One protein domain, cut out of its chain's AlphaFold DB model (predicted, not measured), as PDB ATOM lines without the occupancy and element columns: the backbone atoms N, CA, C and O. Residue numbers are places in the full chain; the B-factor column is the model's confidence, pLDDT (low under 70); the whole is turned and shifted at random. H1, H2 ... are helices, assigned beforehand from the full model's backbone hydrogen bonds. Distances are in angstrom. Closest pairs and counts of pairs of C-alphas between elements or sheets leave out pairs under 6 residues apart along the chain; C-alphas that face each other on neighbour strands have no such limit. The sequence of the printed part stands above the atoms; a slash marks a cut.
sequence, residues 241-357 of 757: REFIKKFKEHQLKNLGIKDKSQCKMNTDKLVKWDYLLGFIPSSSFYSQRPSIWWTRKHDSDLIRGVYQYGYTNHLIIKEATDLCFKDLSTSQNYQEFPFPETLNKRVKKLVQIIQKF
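What this domain is: This is residues 241 to 357 of the 757 residues of an uncharacterized protein of Paramecium tetraurelia (UniProt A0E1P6). Helix H3 runs through the middle, with the longest helix, H6, crossing it on one side and short H4 set crosswise near its last residues. H1 begins near H3 and points away from it, and the long loop after it, residues 255 to 281, first swings out at one end of the long axis, where residues 261 to 266 stick out, and then runs back to the body and on to H2. The printed part has 117 residues with six named helices, H1 to H6 in order, and no named strand: all helix. It is compact, with a radius of gyration of the C-alphas of 15.0 A and spans of 44 by 33 by 22 A.

Where its parts are: H6, residues 340 to 357, is 26.5 A long and ends at C-alpha 357 (190.805, 161.261, 165.482). H3, residues 296 to 309, measures 19.3 A. H1, residues 241 to 254, measures 20.2 A from C-alpha 241 (187.825, 174.678, 159.078). H4 is residues 314 to 319, H2 282 to 285 and H5 327 to 330.

How they stand to each other: H6 and H3 only just touch, with 3 pairs of C-alphas within 8 A, through residues 347 to 350 and 299 to 303 alone; the closest C-alphas, Val 347 and Ile 303, are 6.8 A apart. Their lines are about perpendicular, at 76 degrees. H4 touches H3, C-alphas of Ile 317 and Gly 305 closest at 5.4 A, also about perpendicular at 76 degrees. H1 is close to H3 but not clearly touching, C-alphas of Arg 241 and Tyr 307 closest at 6.7 A. H2 is likewise close to H6, Ser 284 to Ile 353 at 7.1 A between closest C-alphas, and H5 to H4, Ser 329 to Glu 319 at 8.0 A. Every O i to N i+4 pair is within hydrogen-bond range in H1, H3 and H4, and 12 of 14 in H6; H2 and H5 are too short for such a pair.

The domain as a whole: The C-alphas farthest apart, Gln 262 and Tyr 334, are 45.4 A apart. The printed part has no cut. The link from H1 to H2, 27 residues, is long. Mean pLDDT of the printed part is 81.9; residues 258 to 268, 287 and 327 to 334 are under 70.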
ATOM      1  N   ARG A 241     186.781 173.821 159.651       94.56
ATOM      2  CA  ARG A 241     187.825 174.678 159.078       94.56
ATOM      3  C   ARG A 241     189.221 174.126 159.361       94.56
ATOM      4  O   ARG A 241     190.030 174.067 158.440       94.56
ATOM      5  N   GLU A 242     189.502 173.767 160.608       92.88
ATOM      6  CA  GLU A 242     190.802 173.232 161.019       92.88
ATOM      7  C   GLU A 242     191.098 171.882 160.362       92.88
ATOM      8  O   GLU A 242     192.179 171.691 159.809       92.88
ATOM      9  N   PHE A 243     190.113 170.984 160.343       95.06
ATOM     10  CA  PHE A 243     190.224 169.678 159.702       95.06
ATOM     11  C   PHE A 243     190.567 169.796 158.210       95.06
ATOM     12  O   PHE A 243     191.540 169.210 157.741       95.06
ATOM     13  N   ILE A 244     189.833 170.634 157.467       93.94
ATOM     14  CA  ILE A 244     190.104 170.863 156.039       93.94
ATOM     15  C   ILE A 244     191.452 171.551 155.824       93.94
ATOM     16  O   ILE A 244     192.137 171.250 154.848       93.94
ATOM     17  N   LYS A 245     191.853 172.468 156.713       91.44
ATOM     18  CA  LYS A 245     193.175 173.102 156.648       91.44
ATOM     19  C   LYS A 245     194.280 172.044 156.747       91.44
ATOM     20  O   LYS A 245     195.111 171.993 155.845       91.44
ATOM     21  N   LYS A 246     194.221 171.171 157.761       92.56
ATOM     22  CA  LYS A 246     195.172 170.065 157.963       92.56
ATOM     23  C   LYS A 246     195.209 169.117 156.762       92.56
ATOM     24  O   LYS A 246     196.288 168.786 156.287       92.56
ATOM     25  N   PHE A 247     194.048 168.755 156.210       92.50
ATOM     26  CA  PHE A 247     193.973 167.912 155.014       92.50
ATOM     27  C   PHE A 247     194.635 168.557 153.787       92.50
ATOM     28  O   PHE A 247     195.450 167.928 153.115       92.50
ATOM     29  N   LYS A 248     194.330 169.831 153.502       90.25
ATOM     30  CA  LYS A 248     194.950 170.556 152.381       90.25
ATOM     31  C   LYS A 248     196.462 170.687 152.559       90.25
ATOM     32  O   LYS A 248     197.196 170.527 151.594       90.25
ATOM     33  N   GLU A 249     196.924 171.001 153.767       88.56
ATOM     34  CA  GLU A 249     198.356 171.111 154.080       88.56
ATOM     35  C   GLU A 249     199.079 169.778 153.879       88.56
ATOM     36  O   GLU A 249     200.146 169.760 153.271       88.56
ATOM     37  N   HIS A 250     198.468 168.669 154.296       89.19
ATOM     38  CA  HIS A 250     198.991 167.320 154.074       89.19
ATOM     39  C   HIS A 250     199.123 166.980 152.583       89.19
ATOM     40  O   HIS A 250     200.202 166.623 152.119       89.19
ATOM     41  N   GLN A 251     198.054 167.176 151.806       87.00
ATOM     42  CA  GLN A 251     198.050 166.892 150.364       87.00
ATOM     43  C   GLN A 251     199.079 167.740 149.603       87.00
ATOM     44  O   GLN A 251     199.793 167.231 148.745       87.00
ATOM     45  N   LEU A 252     199.205 169.028 149.941       84.25
ATOM     46  CA  LEU A 252     200.199 169.909 149.320       84.25
ATOM     47  C   LEU A 252     201.633 169.534 149.715       84.25
ATOM     48  O   LEU A 252     202.521 169.562 148.863       84.25
ATOM     49  N   LYS A 253     201.858 169.127 150.970       85.62
ATOM     50  CA  LYS A 253     203.163 168.648 151.442       85.62
ATOM     51  C   LYS A 253     203.602 167.388 150.692       85.62
ATOM     52  O   LYS A 253     204.764 167.313 150.300       85.62
ATOM     53  N   ASN A 254     202.686 166.452 150.438       82.88
ATOM     54  CA  ASN A 254     202.960 165.242 149.651       82.88
ATOM     55  C   ASN A 254     203.316 165.552 148.189       82.88
ATOM     56  O   ASN A 254     204.067 164.807 147.569       82.88
ATOM     57  N   LEU A 255     202.836 166.677 147.654       79.62
ATOM     58  CA  LEU A 255     203.216 167.196 146.335       79.62
ATOM     59  C   LEU A 255     204.513 168.028 146.350       79.62
ATOM     60  O   LEU A 255     204.873 168.626 145.341       79.62
ATOM     61  N   GLY A 256     205.208 168.118 147.490       77.31
ATOM     62  CA  GLY A 256     206.426 168.919 147.642       77.31
ATOM     63  C   GLY A 256     206.191 170.434 147.743       77.31
ATOM     64  O   GLY A 256     207.153 171.201 147.796       77.31
ATOM     65  N   ILE A 257     204.936 170.892 147.812       73.44
ATOM     66  CA  ILE A 257     204.578 172.314 147.875       73.44
ATOM     67  C   ILE A 257     204.610 172.772 149.337       73.44
ATOM     68  O   ILE A 257     203.676 172.531 150.105       73.44
ATOM     69  N   LYS A 258     205.695 173.449 149.730       64.25
ATOM     70  CA  LYS A 258     205.888 173.958 151.102       64.25
ATOM     71  C   LYS A 258     205.230 175.319 151.350       64.25
ATOM     72  O   LYS A 258     204.837 175.592 152.480       64.25
ATOM     73  N   ASP A 259     205.081 176.148 150.315       64.44
ATOM     74  CA  ASP A 259     204.436 177.461 150.411       64.44
ATOM     75  C   ASP A 259     203.429 177.675 149.269       64.44
ATOM     76  O   ASP A 259     203.741 177.523 148.088       64.44
ATOM     77  N   LYS A 260     202.200 178.063 149.631       59.81
ATOM     78  CA  LYS A 260     201.121 178.384 148.685       59.81
ATOM     79  C   LYS A 260     201.452 179.598 147.821       59.81
ATOM     80  O   LYS A 260     200.941 179.684 146.711       59.81
ATOM     81  N   SER A 261     202.293 180.511 148.311       58.78
ATOM     82  CA  SER A 261     202.725 181.704 147.571       58.78
ATOM     83  C   SER A 261     203.556 181.367 146.323       58.78
ATOM     84  O   SER A 261     203.597 182.153 145.380       58.78
ATOM     85  N   GLN A 262     204.163 180.174 146.285       52.97
ATOM     86  CA  GLN A 262     205.002 179.701 145.180       52.97
ATOM     87  C   GLN A 262     204.198 178.994 144.075       52.97
ATOM     88  O   GLN A 262     204.720 178.748 142.988       52.97
ATOM     89  N   CYS A 263     202.922 178.673 144.316       52.09
ATOM     90  CA  CYS A 263     202.085 177.943 143.370       52.09
ATOM     91  C   CYS A 263     201.180 178.912 142.589       52.09
ATOM     92  O   CYS A 263     200.235 179.472 143.138       52.09
ATOM     93  N   LYS A 264     201.444 179.094 141.285       52.97
ATOM     94  CA  LYS A 264     200.606 179.920 140.385       52.97
ATOM     95  C   LYS A 264     199.237 179.288 140.071       52.97
ATOM     96  O   LYS A 264     198.367 179.961 139.527       52.97
ATOM     97  N   MET A 265     199.045 178.004 140.382       57.12
ATOM     98  CA  MET A 265     197.809 177.264 140.111       57.12
ATOM     99  C   MET A 265     196.846 177.304 141.302       57.12
ATOM    100  O   MET A 265     197.247 177.418 142.458       57.12
ATOM    101  N   ASN A 266     195.546 177.154 141.024       65.50
ATOM    102  CA  ASN A 266     194.546 177.009 142.076       65.50
ATOM    103  C   ASN A 266     194.782 175.694 142.839       65.50
ATOM    104  O   ASN A 266     194.413 174.621 142.363       65.50
ATOM    105  N   THR A 267     195.362 175.797 144.039       67.88
ATOM    106  CA  THR A 267     195.701 174.651 144.899       67.88
ATOM    107  C   THR A 267     194.515 173.731 145.195       67.88
ATOM    108  O   THR A 267     194.723 172.551 145.446       67.88
ATOM    109  N   ASP A 268     193.272 174.219 145.104       68.75
ATOM    110  CA  ASP A 268     192.079 173.400 145.353       68.75
ATOM    111  C   ASP A 268     191.831 172.352 144.260       68.75
ATOM    112  O   ASP A 268     191.171 171.353 144.539       68.75
ATOM    113  N   LYS A 269     192.392 172.541 143.055       72.12
ATOM    114  CA  LYS A 269     192.359 171.544 141.972       72.12
ATOM    115  C   LYS A 269     193.363 170.404 142.172       72.12
ATOM    116  O   LYS A 269     193.195 169.350 141.579       72.12
ATOM    117  N   LEU A 270     194.392 170.610 142.997       74.56
ATOM    118  CA  LEU A 270     195.431 169.608 143.277       74.56
ATOM    119  C   LEU A 270     195.044 168.666 144.430       74.56
ATOM    120  O   LEU A 270     195.686 167.643 144.645       74.56
ATOM    121  N   VAL A 271     194.012 169.023 145.197       82.38
ATOM    122  CA  VAL A 271     193.577 168.283 146.384       82.38
ATOM    123  C   VAL A 271     192.655 167.137 145.975       82.38
ATOM    124  O   VAL A 271     191.569 167.365 145.442       82.38
ATOM    125  N   LYS A 272     193.044 165.899 146.297       84.81
ATOM    126  CA  LYS A 272     192.228 164.703 146.049       84.81
ATOM    127  C   LYS A 272     191.185 164.516 147.153       84.81
ATOM    128  O   LYS A 272     191.415 163.821 148.139       84.81
ATOM    129  N   TRP A 273     190.028 165.157 147.009       85.88
ATOM    130  CA  TRP A 273     188.991 165.221 148.051       85.88
ATOM    131  C   TRP A 273     188.402 163.874 148.490       85.88
ATOM    132  O   TRP A 273     187.852 163.788 149.589       85.88
ATOM    133  N   ASP A 274     188.549 162.817 147.695       78.19
ATOM    134  CA  ASP A 274     188.021 161.487 148.024       78.19
ATOM    135  C   ASP A 274     188.722 160.851 149.232       78.19
ATOM    136  O   ASP A 274     188.112 160.072 149.968       78.19
ATOM    137  N   TYR A 275     189.956 161.277 149.518       84.31
ATOM    138  CA  TYR A 275     190.728 160.839 150.682       84.31
ATOM    139  C   TYR A 275     190.379 161.591 151.971       84.31
ATOM    140  O   TYR A 275     190.815 161.175 153.042       84.31
ATOM    141  N   LEU A 276     189.557 162.653 151.919       91.81
ATOM    142  CA  LEU A 276     189.279 163.517 153.078       91.81
ATOM    143  C   LEU A 276     188.829 162.724 154.314       91.81
ATOM    144  O   LEU A 276     189.272 163.003 155.421       91.81
ATOM    145  N   LEU A 277     187.948 161.741 154.124       91.50
ATOM    146  CA  LEU A 277     187.454 160.845 155.177       91.50
ATOM    147  C   LEU A 277     187.957 159.403 154.991       91.50
ATOM    148  O   LEU A 277     187.398 158.475 155.573       91.50
ATOM    149  N   GLY A 278     188.975 159.202 154.145       85.19
ATOM    150  CA  GLY A 278     189.488 157.893 153.730       85.19
ATOM    151  C   GLY A 278     189.965 157.030 154.899       85.19
ATOM    152  O   GLY A 278     189.664 155.839 154.941       85.19
ATOM    153  N   PHE A 279     190.607 157.668 155.874       86.50
ATOM    154  CA  PHE A 279     191.195 157.075 157.079       86.50
ATOM    155  C   PHE A 279     190.185 156.643 158.147       86.50
ATOM    156  O   PHE A 279     190.548 156.019 159.141       86.50
ATOM    157  N   ILE A 280     188.903 156.982 157.975       86.62
ATOM    158  CA  ILE A 280     187.852 156.613 158.923       86.62
ATOM    159  C   ILE A 280     187.204 155.297 158.461       86.62
ATOM    160  O   ILE A 280     186.740 155.223 157.317       86.62
ATOM    161  N   PRO A 281     187.088 154.279 159.338       80.88
ATOM    162  CA  PRO A 281     186.439 153.014 159.002       80.88
ATOM    163  C   PRO A 281     185.004 153.194 158.496       80.88
ATOM    164  O   PRO A 281     184.236 154.007 159.029       80.88
ATOM    165  N   SER A 282     184.602 152.402 157.494       75.19
ATOM    166  CA  SER A 282     183.247 152.451 156.916       75.19
ATOM    167  C   SER A 282     182.154 152.231 157.966       75.19
ATOM    168  O   SER A 282     181.119 152.909 157.909       75.19
ATOM    169  N   SER A 283     182.421 151.380 158.969       73.75
ATOM    170  CA  SER A 283     181.589 151.167 160.162       73.75
ATOM    171  C   SER A 283     181.120 152.446 160.842       73.75
ATOM    172  O   SER A 283     179.961 152.545 161.258       73.75
ATOM    173  N   SER A 284     181.972 153.468 160.892       81.69
ATOM    174  CA  SER A 284     181.665 154.733 161.564       81.69
ATOM    175  C   SER A 284     180.545 155.524 160.881       81.69
ATOM    176  O   SER A 284     179.866 156.327 161.531       81.69
ATOM    177  N   PHE A 285     180.302 155.287 159.589       80.19
ATOM    178  CA  PHE A 285     179.375 156.073 158.775       80.19
ATOM    179  C   PHE A 285     177.980 155.457 158.627       80.19
ATOM    180  O   PHE A 285     177.108 156.122 158.058       80.19
ATOM    181  N   TYR A 286     177.730 154.230 159.099       72.25
ATOM    182  CA  TYR A 286     176.439 153.546 158.897       72.25
ATOM    183  C   TYR A 286     175.284 154.178 159.692       72.25
ATOM    184  O   TYR A 286     174.185 154.337 159.167       72.25
ATOM    185  N   SER A 287     175.532 154.648 160.918       67.81
ATOM    186  CA  SER A 287     174.474 155.263 161.735       67.81
ATOM    187  C   SER A 287     174.023 156.633 161.201       67.81
ATOM    188  O   SER A 287     174.852 157.469 160.838       67.81
ATOM    189  N   GLN A 288     172.708 156.897 161.218       73.88
ATOM    190  CA  GLN A 288     172.104 158.208 160.910       73.88
ATOM    191  C   GLN A 288     172.500 158.780 159.534       73.88
ATOM    192  O   GLN A 288     172.849 159.959 159.409       73.88
ATOM    193  N   ARG A 289     172.477 157.944 158.495       82.94
ATOM    194  CA  ARG A 289     172.703 158.399 157.119       82.94
ATOM    195  C   ARG A 289     171.548 159.271 156.618       82.94
ATOM    196  O   ARG A 289     170.395 158.996 156.955       82.94
ATOM    197  N   PRO A 290     171.826 160.290 155.788       85.44
ATOM    198  CA  PRO A 290     170.773 161.100 155.187       85.44
ATOM    199  C   PRO A 290     169.852 160.348 154.231       85.44
ATOM    200  O   PRO A 290     168.697 160.732 154.060       85.44
ATOM    201  N   SER A 291     170.367 159.312 153.571       79.44
ATOM    202  CA  SER A 291     169.642 158.474 152.617       79.44
ATOM    203  C   SER A 291     170.337 157.125 152.446       79.44
ATOM    204  O   SER A 291     171.483 156.949 152.852       79.44
ATOM    205  N   ILE A 292     169.640 156.165 151.846       72.62
ATOM    206  CA  ILE A 292     170.114 154.780 151.708       72.62
ATOM    207  C   ILE A 292     171.265 154.667 150.697       72.62
ATOM    208  O   ILE A 292     172.149 153.835 150.857       72.62
ATOM    209  N   TRP A 293     171.256 155.522 149.676       75.88
ATOM    210  CA  TRP A 293     172.327 155.677 148.689       75.88
ATOM    211  C   TRP A 293     173.468 156.578 149.188       75.88
ATOM    212  O   TRP A 293     174.414 156.845 148.466       75.88
ATOM    213  N   TRP A 294     173.390 157.094 150.417       82.56
ATOM    214  CA  TRP A 294     174.398 158.014 150.925       82.56
ATOM    215  C   TRP A 294     175.664 157.264 151.339       82.56
ATOM    216  O   TRP A 294     175.628 156.414 152.237       82.56
ATOM    217  N   THR A 295     176.786 157.627 150.730       79.69
ATOM    218  CA  THR A 295     178.095 156.992 150.943       79.69
ATOM    219  C   THR A 295     179.126 157.948 151.525       79.69
ATOM    220  O   THR A 295     178.863 159.130 151.749       79.69
ATOM    221  N   ARG A 296     180.331 157.427 151.785       83.38
ATOM    222  CA  ARG A 296     181.448 158.208 152.324       83.38
ATOM    223  C   ARG A 296     181.827 159.375 151.410       83.38
ATOM    224  O   ARG A 296     182.117 160.454 151.911       83.38
ATOM    225  N   LYS A 297     181.759 159.194 150.087       84.06
ATOM    226  CA  LYS A 297     181.993 160.266 149.110       84.06
ATOM    227  C   LYS A 297     181.047 161.448 149.338       84.06
ATOM    228  O   LYS A 297     181.490 162.589 149.428       84.06
ATOM    229  N   HIS A 298     179.763 161.156 149.535       89.25
ATOM    230  CA  HIS A 298     178.753 162.156 149.863       89.25
ATOM    231  C   HIS A 298     179.015 162.832 151.219       89.25
ATOM    232  O   HIS A 298     178.783 164.028 151.361       89.25
ATOM    233  N   ASP A 299     179.531 162.108 152.217       92.62
ATOM    234  CA  ASP A 299     179.959 162.715 153.485       92.62
ATOM    235  C   ASP A 299     181.153 163.667 153.302       92.62
ATOM    236  O   ASP A 299     181.124 164.783 153.831       92.62
ATOM    237  N   SER A 300     182.167 163.260 152.528       92.12
ATOM    238  CA  SER A 300     183.333 164.091 152.197       92.12
ATOM    239  C   SER A 300     182.903 165.379 151.489       92.12
ATOM    240  O   SER A 300     183.265 166.477 151.922       92.12
ATOM    241  N   ASP A 301     182.057 165.265 150.462       92.38
ATOM    242  CA  ASP A 301     181.568 166.406 149.686       92.38
ATOM    243  C   ASP A 301     180.559 167.266 150.460       92.38
ATOM    244  O   ASP A 301     180.493 168.474 150.238       92.38
ATOM    245  N   LEU A 302     179.828 166.710 151.434       95.06
ATOM    246  CA  LEU A 302     178.994 167.498 152.347       95.06
ATOM    247  C   LEU A 302     179.852 168.365 153.277       95.06
ATOM    248  O   LEU A 302     179.552 169.544 153.464       95.06
ATOM    249  N   ILE A 303     180.925 167.810 153.852       96.38
ATOM    250  CA  ILE A 303     181.856 168.563 154.708       96.38
ATOM    251  C   ILE A 303     182.588 169.637 153.896       96.38
ATOM    252  O   ILE A 303     182.626 170.801 154.310       96.38
ATOM    253  N   ARG A 304     183.092 169.277 152.709       94.69
ATOM    254  CA  ARG A 304     183.681 170.225 151.753       94.69
ATOM    255  C   ARG A 304     182.683 171.313 151.362       94.69
ATOM    256  O   ARG A 304     183.017 172.496 151.407       94.69
ATOM    257  N   GLY A 305     181.447 170.934 151.049       94.31
ATOM    258  CA  GLY A 305     180.380 171.846 150.661       94.31
ATOM    259  C   GLY A 305     180.041 172.852 151.759       94.31
ATOM    260  O   GLY A 305     180.003 174.054 151.498       94.31
ATOM    261  N   VAL A 306     179.895 172.402 153.010       96.25
ATOM    262  CA  VAL A 306     179.688 173.291 154.168       96.25
ATOM    263  C   VAL A 306     180.851 174.268 154.335       96.25
ATOM    264  O   VAL A 306     180.633 175.445 154.617       96.25
ATOM    265  N   TYR A 307     182.087 173.818 154.125       95.38
ATOM    266  CA  TYR A 307     183.260 174.682 154.205       95.38
ATOM    267  C   TYR A 307     183.342 175.708 153.067       95.38
ATOM    268  O   TYR A 307     183.748 176.850 153.302       95.38
ATOM    269  N   GLN A 308     182.997 175.324 151.841       92.12
ATOM    270  CA  GLN A 308     183.164 176.150 150.643       92.12
ATOM    271  C   GLN A 308     181.993 177.113 150.417       92.12
ATOM    272  O   GLN A 308     182.209 178.296 150.130       92.12
ATOM    273  N   TYR A 309     180.772 176.611 150.593       93.31
ATOM    274  CA  TYR A 309     179.515 177.295 150.284       93.31
ATOM    275  C   TYR A 309     178.757 177.764 151.529       93.31
ATOM    276  O   TYR A 309     177.868 178.605 151.414       93.31
ATOM    277  N   GLY A 310     179.146 177.297 152.716       92.44
ATOM    278  CA  GLY A 310     178.589 177.728 153.993       92.44
ATOM    279  C   GLY A 310     177.539 176.767 154.551       92.44
ATOM    280  O   GLY A 310     176.762 176.132 153.838       92.44
ATOM    281  N   TYR A 311     177.495 176.678 155.873       91.69
ATOM    282  CA  TYR A 311     176.486 175.948 156.624       91.69
ATOM    283  C   TYR A 311     175.085 176.502 156.336       91.69
ATOM    284  O   TYR A 311     174.892 177.713 156.261       91.69
ATOM    285  N   THR A 312     174.099 175.610 156.211       85.25
ATOM    286  CA  THR A 312     172.704 175.851 155.770       85.25
ATOM    287  C   THR A 312     172.470 176.151 154.287       85.25
ATOM    288  O   THR A 312     171.322 176.074 153.854       85.25
ATOM    289  N   ASN A 313     173.511 176.364 153.475       90.38
ATOM    290  CA  ASN A 313     173.375 176.628 152.035       90.38
ATOM    291  C   ASN A 313     173.281 175.330 151.206       90.38
ATOM    292  O   ASN A 313     173.970 175.154 150.204       90.38
ATOM    293  N   HIS A 314     172.409 174.407 151.625       88.06
ATOM    294  CA  HIS A 314     172.291 173.057 151.046       88.06
ATOM    295  C   HIS A 314     171.893 173.049 149.568       88.06
ATOM    296  O   HIS A 314     172.259 172.126 148.850       88.06
ATOM    297  N   LEU A 315     171.173 174.074 149.102       83.88
ATOM    298  CA  LEU A 315     170.799 174.211 147.691       83.88
ATOM    299  C   LEU A 315     172.014 174.517 146.811       83.88
ATOM    300  O   LEU A 315     172.217 173.848 145.806       83.88
ATOM    301  N   ILE A 316     172.861 175.456 147.241       88.25
ATOM    302  CA  ILE A 316     174.107 175.781 146.536       88.25
ATOM    303  C   ILE A 316     175.025 174.554 146.526       88.25
ATOM    304  O   ILE A 316     175.584 174.214 145.494       88.25
ATOM    305  N   ILE A 317     175.119 173.842 147.655       90.38
ATOM    306  CA  ILE A 317     175.884 172.590 147.761       90.38
ATOM    307  C   ILE A 317     175.351 171.526 146.788       90.38
ATOM    308  O   ILE A 317     176.138 170.817 146.171       90.38
ATOM    309  N   LYS A 318     174.028 171.415 146.632       86.56
ATOM    310  CA  LYS A 318     173.401 170.465 145.705       86.56
ATOM    311  C   LYS A 318     173.721 170.777 144.237       86.56
ATOM    312  O   LYS A 318     173.904 169.852 143.456       86.56
ATOM    313  N   GLU A 319     173.747 172.056 143.863       85.38
ATOM    314  CA  GLU A 319     173.931 172.514 142.475       85.38
ATOM    315  C   GLU A 319     175.410 172.717 142.091       85.38
ATOM    316  O   GLU A 319     175.730 172.898 140.915       85.38
ATOM    317  N   ALA A 320     176.321 172.660 143.066       86.44
ATOM    318  CA  ALA A 320     177.751 172.854 142.874       86.44
ATOM    319  C   ALA A 320     178.356 171.810 141.921       86.44
ATOM    320  O   ALA A 320     178.263 170.605 142.147       86.44
ATOM    321  N   THR A 321     179.017 172.283 140.863       85.50
ATOM    322  CA  THR A 321     179.577 171.430 139.803       85.50
ATOM    323  C   THR A 321     180.808 170.644 140.231       85.50
ATOM    324  O   THR A 321     181.180 169.691 139.562       85.50
ATOM    325  N   ASP A 322     181.462 171.066 141.308       83.50
ATOM    326  CA  ASP A 322     182.684 170.474 141.839       83.50
ATOM    327  C   ASP A 322     182.423 169.454 142.961       83.50
ATOM    328  O   ASP A 322     183.379 168.941 143.548       83.50
ATOM    329  N   LEU A 323     181.148 169.176 143.267       87.88
ATOM    330  CA  LEU A 323     180.685 168.195 144.251       87.88
ATOM    331  C   LEU A 323     179.869 167.091 143.569       87.88
ATOM    332  O   LEU A 323     179.174 167.329 142.581       87.88
ATOM    333  N   CYS A 324     179.852 165.893 144.158       83.50
ATOM    334  CA  CYS A 324     179.139 164.732 143.618       83.50
ATOM    335  C   CYS A 324     177.602 164.865 143.606       83.50
ATOM    336  O   CYS A 324     176.905 163.981 143.113       83.50
ATOM    337  N   PHE A 325     177.043 165.948 144.159       84.06
ATOM    338  CA  PHE A 325     175.597 166.136 144.282       84.06
ATOM    339  C   PHE A 325     174.914 166.620 143.000       84.06
ATOM    340  O   PHE A 325     173.718 166.369 142.836       84.06
ATOM    341  N   LYS A 326     175.640 167.278 142.085       74.69
ATOM    342  CA  LYS A 326     175.062 167.798 140.836       74.69
ATOM    343  C   LYS A 326     174.461 166.677 139.990       74.69
ATOM    344  O   LYS A 326     173.334 166.801 139.507       74.69
ATOM    345  N   ASP A 327     175.160 165.552 139.912       64.31
ATOM    346  CA  ASP A 327     174.741 164.361 139.169       64.31
ATOM    347  C   ASP A 327     173.439 163.748 139.706       64.31
ATOM    348  O   ASP A 327     172.724 163.056 138.982       64.31
ATOM    349  N   LEU A 328     173.064 164.020 140.960       65.38
ATOM    350  CA  LEU A 328     171.789 163.561 141.526       65.38
ATOM    351  C   LEU A 328     170.584 164.295 140.926       65.38
ATOM    352  O   LEU A 328     169.469 163.776 140.955       65.38
ATOM    353  N   SER A 329     170.787 165.512 140.414       50.25
ATOM    354  CA  SER A 329     169.726 166.303 139.783       50.25
ATOM    355  C   SER A 329     169.474 165.902 138.328       50.25
ATOM    356  O   SER A 329     168.336 165.969 137.867       50.25
ATOM    357  N   THR A 330     170.511 165.428 137.633       49.09
ATOM    358  CA  THR A 330     170.479 165.059 136.211       49.09
ATOM    359  C   THR A 330     170.304 163.559 135.974       49.09
ATOM    360  O   THR A 330     169.736 163.168 134.957       49.09
ATOM    361  N   SER A 331     170.729 162.698 136.903       51.91
ATOM    362  CA  SER A 331     170.643 161.246 136.721       51.91
ATOM    363  C   SER A 331     169.211 160.709 136.829       51.91
ATOM    364  O   SER A 331     168.411 161.122 137.678       51.91
ATOM    365  N   GLN A 332     168.880 159.705 136.013       52.56
ATOM    366  CA  GLN A 332     167.631 158.928 136.087       52.56
ATOM    367  C   GLN A 332     167.522 158.072 137.367       52.56
ATOM    368  O   GLN A 332     166.621 157.259 137.501       52.56
ATOM    369  N   ASN A 333     168.381 158.287 138.362       60.06
ATOM    370  CA  ASN A 333     168.564 157.394 139.500       60.06
ATOM    371  C   ASN A 333     167.448 157.457 140.551       60.06
ATOM    372  O   ASN A 333     167.637 156.917 141.622       60.06
ATOM    373  N   TYR A 334     166.311 158.125 140.321       63.41
ATOM    374  CA  TYR A 334     165.162 158.211 141.253       63.41
ATOM    375  C   TYR A 334     165.459 158.642 142.714       63.41
ATOM    376  O   TYR A 334     164.567 158.650 143.569       63.41
ATOM    377  N   GLN A 335     166.688 159.065 143.009       71.94
ATOM    378  CA  GLN A 335     167.151 159.447 144.337       71.94
ATOM    379  C   GLN A 335     166.540 160.789 144.767       71.94
ATOM    380  O   GLN A 335     166.255 161.676 143.956       71.94
ATOM    381  N   GLU A 336     166.276 160.922 146.066       71.81
ATOM    382  CA  GLU A 336     165.794 162.157 146.685       71.81
ATOM    383  C   GLU A 336     166.945 162.798 147.454       71.81
ATOM    384  O   GLU A 336     167.501 162.168 148.353       71.81
ATOM    385  N   PHE A 337     167.285 164.046 147.122       78.00
ATOM    386  CA  PHE A 337     168.290 164.785 147.879       78.00
ATOM    387  C   PHE A 337     167.793 165.023 149.317       78.00
ATOM    388  O   PHE A 337     166.660 165.480 149.481       78.00
ATOM    389  N   PRO A 338     168.592 164.739 150.362       84.31
ATOM    390  CA  PRO A 338     168.093 164.789 151.731       84.31
ATOM    391  C   PRO A 338     167.690 166.199 152.171       84.31
ATOM    392  O   PRO A 338     168.297 167.194 151.774       84.31
ATOM    393  N   PHE A 339     166.701 166.277 153.064       82.31
ATOM    394  CA  PHE A 339     166.236 167.549 153.616       82.31
ATOM    395  C   PHE A 339     167.336 168.298 154.395       82.31
ATOM    396  O   PHE A 339     168.179 167.660 155.044       82.31
ATOM    397  N   PRO A 340     167.299 169.647 154.417       85.56
ATOM    398  CA  PRO A 340     168.240 170.482 155.167       85.56
ATOM    399  C   PRO A 340     168.457 170.060 156.625       85.56
ATOM    400  O   PRO A 340     169.585 170.070 157.120       85.56
ATOM    401  N   GLU A 341     167.402 169.663 157.339       83.81
ATOM    402  CA  GLU A 341     167.478 169.229 158.737       83.81
ATOM    403  C   GLU A 341     168.261 167.923 158.876       83.81
ATOM    404  O   GLU A 341     169.040 167.760 159.820       83.81
ATOM    405  N   THR A 342     168.068 167.004 157.930       88.75
ATOM    406  CA  THR A 342     168.772 165.722 157.870       88.75
ATOM    407  C   THR A 342     170.256 165.942 157.593       88.75
ATOM    408  O   THR A 342     171.096 165.391 158.306       88.75
ATOM    409  N   LEU A 343     170.592 166.817 156.642       91.69
ATOM    410  CA  LEU A 343     171.979 167.186 156.343       91.69
ATOM    411  C   LEU A 343     172.643 167.888 157.532       91.69
ATOM    412  O   LEU A 343     173.747 167.525 157.922       91.69
ATOM    413  N   ASN A 344     171.952 168.820 158.193       91.50
ATOM    414  CA  ASN A 344     172.465 169.489 159.393       91.50
ATOM    415  C   ASN A 344     172.757 168.500 160.537       91.50
ATOM    416  O   ASN A 344     173.753 168.647 161.248       91.50
ATOM    417  N   LYS A 345     171.900 167.487 160.734       91.50
ATOM    418  CA  LYS A 345     172.152 166.401 161.698       91.50
ATOM    419  C   LYS A 345     173.361 165.566 161.282       91.50
ATOM    420  O   LYS A 345     174.196 165.263 162.134       91.50
ATOM    421  N   ARG A 346     173.490 165.252 159.989       94.19
ATOM    422  CA  ARG A 346     174.630 164.499 159.462       94.19
ATOM    423  C   ARG A 346     175.946 165.243 159.636       94.19
ATOM    424  O   ARG A 346     176.877 164.648 160.155       94.19
ATOM    425  N   VAL A 347     176.009 166.538 159.324       95.44
ATOM    426  CA  VAL A 347     177.207 167.372 159.541       95.44
ATOM    427  C   VAL A 347     177.654 167.313 161.002       95.44
ATOM    428  O   VAL A 347     178.819 167.050 161.278       95.44
ATOM    429  N   LYS A 348     176.724 167.474 161.954       93.81
ATOM    430  CA  LYS A 348     177.038 167.353 163.390       93.81
ATOM    431  C   LYS A 348     177.606 165.977 163.737       93.81
ATOM    432  O   LYS A 348     178.573 165.892 164.489       93.81
ATOM    433  N   LYS A 349     177.020 164.909 163.187       94.25
ATOM    434  CA  LYS A 349     177.483 163.534 163.405       94.25
ATOM    435  C   LYS A 349     178.873 163.298 162.811       94.25
ATOM    436  O   LYS A 349     179.705 162.696 163.478       94.25
ATOM    437  N   LEU A 350     179.138 163.797 161.605       95.19
ATOM    438  CA  LEU A 350     180.446 163.703 160.957       95.19
ATOM    439  C   LEU A 350     181.518 164.428 161.761       95.19
ATOM    440  O   LEU A 350     182.569 163.853 162.011       95.19
ATOM    441  N   VAL A 351     181.230 165.634 162.258       94.81
ATOM    442  CA  VAL A 351     182.164 166.355 163.133       94.81
ATOM    443  C   VAL A 351     182.451 165.561 164.407       94.81
ATOM    444  O   VAL A 351     183.604 165.470 164.799       94.81
ATOM    445  N   GLN A 352     181.453 164.923 165.026       93.31
ATOM    446  CA  GLN A 352     181.688 164.039 166.181       93.31
ATOM    447  C   GLN A 352     182.545 162.811 165.846       93.31
ATOM    448  O   GLN A 352     183.267 162.329 166.709       93.31
ATOM    449  N   ILE A 353     182.435 162.270 164.629       92.38
ATOM    450  CA  ILE A 353     183.268 161.147 164.180       92.38
ATOM    451  C   ILE A 353     184.704 161.629 163.971       92.38
ATOM    452  O   ILE A 353     185.611 161.032 164.538       92.38
ATOM    453  N   ILE A 354     184.897 162.730 163.234       93.31
ATOM    454  CA  ILE A 354     186.211 163.342 162.980       93.31
ATOM    455  C   ILE A 354     186.928 163.653 164.300       93.31
ATOM    456  O   ILE A 354     188.104 163.341 164.443       93.31
ATOM    457  N   GLN A 355     186.194 164.171 165.291       90.69
ATOM    458  CA  GLN A 355     186.725 164.507 166.617       90.69
ATOM    459  C   GLN A 355     187.411 163.349 167.342       90.69
ATOM    460  O   GLN A 355     188.290 163.586 168.164       90.69
ATOM    461  N   LYS A 356     187.028 162.101 167.059       90.44
ATOM    462  CA  LYS A 356     187.662 160.923 167.669       90.44
ATOM    463  C   LYS A 356     189.103 160.712 167.203       90.44
ATOM    464  O   LYS A 356     189.825 159.961 167.842       90.44
ATOM    465  N   PHE A 357     189.490 161.359 166.107       88.00
ATOM    466  CA  PHE A 357     190.805 161.261 165.482       88.00
ATOM    467  C   PHE A 357     191.579 162.588 165.560       88.00
ATOM    468  O   PHE A 357     192.609 162.739 164.904       88.00
TER     469      PHE A 357